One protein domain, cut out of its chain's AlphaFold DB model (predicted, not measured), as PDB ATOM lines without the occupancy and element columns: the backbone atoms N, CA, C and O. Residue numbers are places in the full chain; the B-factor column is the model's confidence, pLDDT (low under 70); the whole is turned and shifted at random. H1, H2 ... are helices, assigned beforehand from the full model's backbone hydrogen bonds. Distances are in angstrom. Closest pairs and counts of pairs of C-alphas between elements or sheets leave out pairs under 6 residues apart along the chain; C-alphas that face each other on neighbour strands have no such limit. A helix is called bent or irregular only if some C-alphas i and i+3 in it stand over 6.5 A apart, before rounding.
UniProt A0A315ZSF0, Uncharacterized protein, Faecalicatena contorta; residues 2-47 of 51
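This is residues 2 to 47 of the 51 residues of an uncharacterized protein of Faecalicatena contorta (UniProt A0A315ZSF0). Two helices follow each other nearly end to end as one long, thin rod: the long H1 makes most of its length, and the shorter H2 carries on the same way after a tight link of 4 residues at the joint. Nothing folds back, and residues 2 to 23 and 38 to 47 stand free. The printed part has 46 residues with two named helices, H1 then H2, and no named strand; its class is all helix. It is extended, with a radius of gyration of the C-alphas of 18.3 A and spans of 61 by 14 by 8 A.

H1, residues 2 to 29, begins at C-alpha 2 (-46.332, -11.700, 8.140) and is 39.3 A long from first to last C-alpha. It is irregular, with C-alphas 7 and 10 at 7.2 A, and has a kink of 52 degrees near residue 9. H2, residues 34 to 45, is 16.2 A long and ends at C-alpha 45 (-51.124, -31.436, -45.533).

H1 and H2 touch only at the corner by their tight link, H1 with residues 27 to 29 alone and H2 with residues 34 to 36 alone. Their closest C-alphas, of Leu 28 and Gly 34, are 5.1 A apart. They run the same way at a shallow tilt of 21 degrees. Every O i to N i+4 pair is within hydrogen-bond range in H2, and 22 of 24 are in H1.

The two C-alphas farthest apart, those of Glu 3 and Gly 47, are 61.5 A apart. The printed part has no cut. Its mean pLDDT is 79.8, and residues 2 to 6 and 31 to 32 are under 70.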
ATOM      1  N   LYS A   2     -45.357 -10.607   8.305       58.06
ATOM      2  CA  LYS A   2     -46.332 -11.700   8.140       58.06
ATOM      3  C   LYS A   2     -47.709 -11.216   7.646       58.06
ATOM      4  O   LYS A   2     -48.196 -11.736   6.655       58.06
ATOM      5  N   GLU A   3     -48.223 -10.127   8.224       61.12
ATOM      6  CA  GLU A   3     -49.497  -9.502   7.814       61.12
ATOM      7  C   GLU A   3     -49.487  -9.004   6.357       61.12
ATOM      8  O   GLU A   3     -50.413  -9.269   5.604       61.12
ATOM      9  N   PHE A   4     -48.387  -8.390   5.905       60.72
ATOM     10  CA  PHE A   4     -48.230  -7.960   4.506       60.72
ATOM     11  C   PHE A   4     -48.302  -9.118   3.503       60.72
ATOM     12  O   PHE A   4     -48.774  -8.945   2.381       60.72
ATOM     13  N   MET A   5     -47.813 -10.298   3.888       61.31
ATOM     14  CA  MET A   5     -47.834 -11.481   3.033       61.31
ATOM     15  C   MET A   5     -49.221 -12.136   3.009       61.31
ATOM     16  O   MET A   5     -49.591 -12.706   1.990       61.31
ATOM     17  N   GLU A   6     -50.001 -12.037   4.086       67.88
ATOM     18  CA  GLU A   6     -51.400 -12.487   4.099       67.88
ATOM     19  C   GLU A   6     -52.309 -11.563   3.280       67.88
ATOM     20  O   GLU A   6     -53.174 -12.047   2.554       67.88
ATOM     21  N   GLU A   7     -52.072 -10.250   3.320       70.88
ATOM     22  CA  GLU A   7     -52.910  -9.267   2.625       70.88
ATOM     23  C   GLU A   7     -52.591  -9.163   1.121       70.88
ATOM     24  O   GLU A   7     -53.493  -9.104   0.286       70.88
ATOM     25  N   TYR A   8     -51.306  -9.218   0.743       75.56
ATOM     26  CA  TYR A   8     -50.864  -9.062  -0.651       75.56
ATOM     27  C   TYR A   8     -50.373 -10.357  -1.306       75.56
ATOM     28  O   TYR A   8     -50.148 -10.382  -2.518       75.56
ATOM     29  N   GLY A   9     -50.231 -11.451  -0.553       78.75
ATOM     30  CA  GLY A   9     -49.734 -12.728  -1.077       78.75
ATOM     31  C   GLY A   9     -50.592 -13.285  -2.209       78.75
ATOM     32  O   GLY A   9     -50.051 -13.812  -3.181       78.75
ATOM     33  N   GLY A  10     -51.913 -13.093  -2.141       82.88
ATOM     34  CA  GLY A  10     -52.830 -13.478  -3.217       82.88
ATOM     35  C   GLY A  10     -52.579 -12.709  -4.518       82.88
ATOM     36  O   GLY A  10     -52.528 -13.307  -5.590       82.88
ATOM     37  N   ILE A  11     -52.347 -11.396  -4.427       87.38
ATOM     38  CA  ILE A  11     -52.056 -10.537  -5.585       87.38
ATOM     39  C   ILE A  11     -50.707 -10.922  -6.197       87.38
ATOM     40  O   ILE A  11     -50.597 -11.087  -7.410       87.38
ATOM     41  N   ILE A  12     -49.694 -11.140  -5.355       87.00
ATOM     42  CA  ILE A  12     -48.359 -11.564  -5.789       87.00
ATOM     43  C   ILE A  12     -48.441 -12.915  -6.518       87.00
ATOM     44  O   ILE A  12     -47.909 -13.049  -7.622       87.00
ATOM     45  N   ALA A  13     -49.158 -13.894  -5.958       86.31
ATOM     46  CA  ALA A  13     -49.351 -15.202  -6.582       86.31
ATOM     47  C   ALA A  13     -50.085 -15.105  -7.931       86.31
ATOM     48  O   ALA A  13     -49.666 -15.741  -8.900       86.31
ATOM     49  N   ALA A  14     -51.129 -14.276  -8.022       89.12
ATOM     50  CA  ALA A  14     -51.856 -14.037  -9.267       89.12
ATOM     51  C   ALA A  14     -50.965 -13.401 -10.347       89.12
ATOM     52  O   ALA A  14     -51.011 -13.820 -11.504       89.12
ATOM     53  N   CYS A  15     -50.103 -12.448  -9.978       90.88
ATOM     54  CA  CYS A  15     -49.135 -11.856 -10.900       90.88
ATOM     55  C   CYS A  15     -48.138 -12.892 -11.435       90.88
ATOM     56  O   CYS A  15     -47.907 -12.944 -12.643       90.88
ATOM     57  N   PHE A  16     -47.581 -13.750 -10.575       91.06
ATOM     58  CA  PHE A  16     -46.671 -14.814 -11.014       91.06
ATOM     59  C   PHE A  16     -47.362 -15.818 -11.943       91.06
ATOM     60  O   PHE A  16     -46.805 -16.164 -12.985       91.06
ATOM     61  N   LEU A  17     -48.588 -16.231 -11.615       92.06
ATOM     62  CA  LEU A  17     -49.404 -17.087 -12.481       92.06
ATOM     63  C   LEU A  17     -49.657 -16.437 -13.844       92.06
ATOM     64  O   LEU A  17     -49.500 -17.091 -14.875       92.06
ATOM     65  N   GLY A  18     -49.983 -15.143 -13.855       91.19
ATOM     66  CA  GLY A  18     -50.174 -14.369 -15.077       91.19
ATOM     67  C   GLY A  18     -48.923 -14.344 -15.952       91.19
ATOM     68  O   GLY A  18     -49.016 -14.605 -17.148       91.19
ATOM     69  N   LEU A  19     -47.744 -14.110 -15.369       92.38
ATOM     70  CA  LEU A  19     -46.475 -14.094 -16.107       92.38
ATOM     71  C   LEU A  19     -46.118 -15.466 -16.696       92.38
ATOM     72  O   LEU A  19     -45.647 -15.538 -17.832       92.38
ATOM     73  N   VAL A  20     -46.366 -16.552 -15.957       90.44
ATOM     74  CA  VAL A  20     -46.151 -17.924 -16.449       90.44
ATOM     75  C   VAL A  20     -47.082 -18.230 -17.624       90.44
ATOM     76  O   VAL A  20     -46.627 -18.735 -18.650       90.44
ATOM     77  N   LEU A  21     -48.363 -17.869 -17.509       91.69
ATOM     78  CA  LEU A  21     -49.341 -18.050 -18.582       91.69
ATOM     79  C   LEU A  21     -48.965 -17.233 -19.827       91.69
ATOM     80  O   LEU A  21     -49.012 -17.743 -20.944       91.69
ATOM     81  N   LEU A  22     -48.549 -15.979 -19.635       88.00
ATOM     82  CA  LEU A  22     -48.157 -15.086 -20.724       88.00
ATOM     83  C   LEU A  22     -46.937 -15.626 -21.479       88.00
ATOM     84  O   LEU A  22     -46.904 -15.593 -22.708       88.00
ATOM     85  N   ARG A  23     -45.959 -16.174 -20.749       85.56
ATOM     86  CA  ARG A  23     -44.790 -16.829 -21.339       85.56
ATOM     87  C   ARG A  23     -45.181 -18.059 -22.153       85.56
ATOM     88  O   ARG A  23     -44.737 -18.179 -23.289       85.56
ATOM     89  N   ALA A  24     -46.037 -18.923 -21.610       81.88
ATOM     90  CA  ALA A  24     -46.511 -20.113 -22.314       81.88
ATOM     91  C   ALA A  24     -47.247 -19.748 -23.614       81.88
ATOM     92  O   ALA A  24     -46.995 -20.344 -24.659       81.88
ATOM     93  N   LEU A  25     -48.104 -18.722 -23.579       84.25
ATOM     94  CA  LEU A  25     -48.786 -18.217 -24.772       84.25
ATOM     95  C   LEU A  25     -47.805 -17.617 -25.786       84.25
ATOM     96  O   LEU A  25     -47.929 -17.880 -26.978       84.25
ATOM     97  N   SER A  26     -46.814 -16.849 -25.331       82.38
ATOM     98  CA  SER A  26     -45.810 -16.256 -26.218       82.38
ATOM     99  C   SER A  26     -44.919 -17.311 -26.879       82.38
ATOM    100  O   SER A  26     -44.571 -17.158 -28.046       82.38
ATOM    101  N   GLU A  27     -44.554 -18.376 -26.162       82.81
ATOM    102  CA  GLU A  27     -43.799 -19.505 -26.720       82.81
ATOM    103  C   GLU A  27     -44.652 -20.289 -27.722       82.81
ATOM    104  O   GLU A  27     -44.160 -20.699 -28.770       82.81
ATOM    105  N   LEU A  28     -45.948 -20.441 -27.446       80.75
ATOM    106  CA  LEU A  28     -46.874 -21.136 -28.332       80.75
ATOM    107  C   LEU A  28     -47.135 -20.361 -29.638       80.75
ATOM    108  O   LEU A  28     -47.278 -20.984 -30.693       80.75
ATOM    109  N   LEU A  29     -47.170 -19.026 -29.563       81.69
ATOM    110  CA  LEU A  29     -47.500 -18.114 -30.664       81.69
ATOM    111  C   LEU A  29     -46.275 -17.554 -31.415       81.69
ATOM    112  O   LEU A  29     -46.435 -16.905 -32.447       81.69
ATOM    113  N   GLY A  30     -45.058 -17.771 -30.908       79.88
ATOM    114  CA  GLY A  30     -43.822 -17.300 -31.537       79.88
ATOM    115  C   GLY A  30     -43.531 -17.961 -32.891       79.88
ATOM    116  O   GLY A  30     -44.085 -19.009 -33.222       79.88
ATOM    117  N   THR A  31     -42.603 -17.382 -33.663       62.34
ATOM    118  CA  THR A  31     -42.169 -17.803 -35.022       62.34
ATOM    119  C   THR A  31     -41.338 -19.102 -35.058       62.34
ATOM    120  O   THR A  31     -40.391 -19.245 -35.821       62.34
ATOM    121  N   GLY A  32     -41.697 -20.039 -34.192       65.88
ATOM    122  CA  GLY A  32     -41.156 -21.385 -33.997       65.88
ATOM    123  C   GLY A  32     -41.936 -22.150 -32.916       65.88
ATOM    124  O   GLY A  32     -41.515 -23.215 -32.479       65.88
ATOM    125  N   GLY A  33     -43.054 -21.576 -32.454       74.38
ATOM    126  CA  GLY A  33     -43.931 -22.133 -31.443       74.38
ATOM    127  C   GLY A  33     -44.827 -23.232 -31.994       74.38
ATOM    128  O   GLY A  33     -45.002 -23.384 -33.207       74.38
ATOM    129  N   GLY A  34     -45.440 -23.983 -31.079       74.69
ATOM    130  CA  GLY A  34     -46.277 -25.132 -31.425       74.69
ATOM    131  C   GLY A  34     -47.411 -24.800 -32.397       74.69
ATOM    132  O   GLY A  34     -47.681 -25.598 -33.290       74.69
ATOM    133  N   ILE A  35     -48.032 -23.614 -32.297       78.06
ATOM    134  CA  ILE A  35     -49.110 -23.214 -33.219       78.06
ATOM    135  C   ILE A  35     -48.570 -22.947 -34.625       78.06
ATOM    136  O   ILE A  35     -49.178 -23.391 -35.594       78.06
ATOM    137  N   ALA A  36     -47.431 -22.265 -34.758       75.56
ATOM    138  CA  ALA A  36     -46.826 -22.012 -36.065       75.56
ATOM    139  C   ALA A  36     -46.440 -23.331 -36.762       75.56
ATOM    140  O   ALA A  36     -46.739 -23.514 -37.940       75.56
ATOM    141  N   CYS A  37     -45.875 -24.284 -36.012       78.19
ATOM    142  CA  CYS A  37     -45.554 -25.625 -36.509       78.19
ATOM    143  C   CYS A  37     -46.808 -26.415 -36.927       78.19
ATOM    144  O   CYS A  37     -46.822 -27.044 -37.986       78.19
ATOM    145  N   LEU A  38     -47.887 -26.338 -36.141       78.75
ATOM    146  CA  LEU A  38     -49.181 -26.948 -36.468       78.75
ATOM    147  C   LEU A  38     -49.797 -26.348 -37.735       78.75
ATOM    148  O   LEU A  38     -50.271 -27.093 -38.588       78.75
ATOM    149  N   ILE A  39     -49.768 -25.020 -37.880       81.19
ATOM    150  CA  ILE A  39     -50.279 -24.324 -39.068       81.19
ATOM    151  C   ILE A  39     -49.457 -24.701 -40.302       81.19
ATOM    152  O   ILE A  39     -50.038 -24.979 -41.347       81.19
ATOM    153  N   GLN A  40     -48.130 -24.766 -40.187       80.12
ATOM    154  CA  GLN A  40     -47.262 -25.175 -41.288       80.12
ATOM    155  C   GLN A  40     -47.519 -26.634 -41.695       80.12
ATOM    156  O   GLN A  40     -47.729 -26.901 -42.873       80.12
ATOM    157  N   SER A  41     -47.633 -27.546 -40.724       80.19
ATOM    158  CA  SER A  41     -47.978 -28.956 -40.976       80.19
ATOM    159  C   SER A  41     -49.366 -29.107 -41.609       80.19
ATOM    160  O   SER A  41     -49.579 -29.949 -42.479       80.19
ATOM    161  N   PHE A  42     -50.328 -28.280 -41.194       81.81
ATOM    162  CA  PHE A  42     -51.662 -28.247 -41.786       81.81
ATOM    163  C   PHE A  42     -51.629 -27.732 -43.233       81.81
ATOM    164  O   PHE A  42     -52.239 -28.345 -44.105       81.81
ATOM    165  N   LEU A  43     -50.894 -26.644 -43.498       82.56
ATOM    166  CA  LEU A  43     -50.726 -26.060 -44.834       82.56
ATOM    167  C   LEU A  43     -49.990 -27.009 -45.796       82.56
ATOM    168  O   LEU A  43     -50.374 -27.099 -46.964       82.56
ATOM    169  N   GLU A  44     -48.980 -27.740 -45.316       83.38
ATOM    170  CA  GLU A  44     -48.328 -28.829 -46.061       83.38
ATOM    171  C   GLU A  44     -49.320 -29.962 -46.360       83.38
ATOM    172  O   GLU A  44     -49.423 -30.409 -47.503       83.38
ATOM    173  N   GLY A  45     -50.123 -30.375 -45.374       79.50
ATOM    174  CA  GLY A  45     -51.124 -31.436 -45.533       79.50
ATOM    175  C   GLY A  45     -52.236 -31.125 -46.542       79.50
ATOM    176  O   GLY A  45     -52.761 -32.046 -47.168       79.50
ATOM    177  N   ILE A  46     -52.583 -29.848 -46.740       86.06
ATOM    178  CA  ILE A  46     -53.566 -29.414 -47.753       86.06
ATOM    179  C   ILE A  46     -52.929 -29.024 -49.097       86.06
ATOM    180  O   ILE A  46     -53.637 -28.564 -49.993       86.06
ATOM    181  N   GLY A  47     -51.610 -29.190 -49.252       76.31
ATOM    182  CA  GLY A  47     -50.886 -28.879 -50.489       76.31
ATOM    183  C   GLY A  47     -50.761 -27.382 -50.795       76.31
ATOM    184  O   GLY A  47     -50.513 -27.011 -51.938       76.31
TER     185      GLY A  47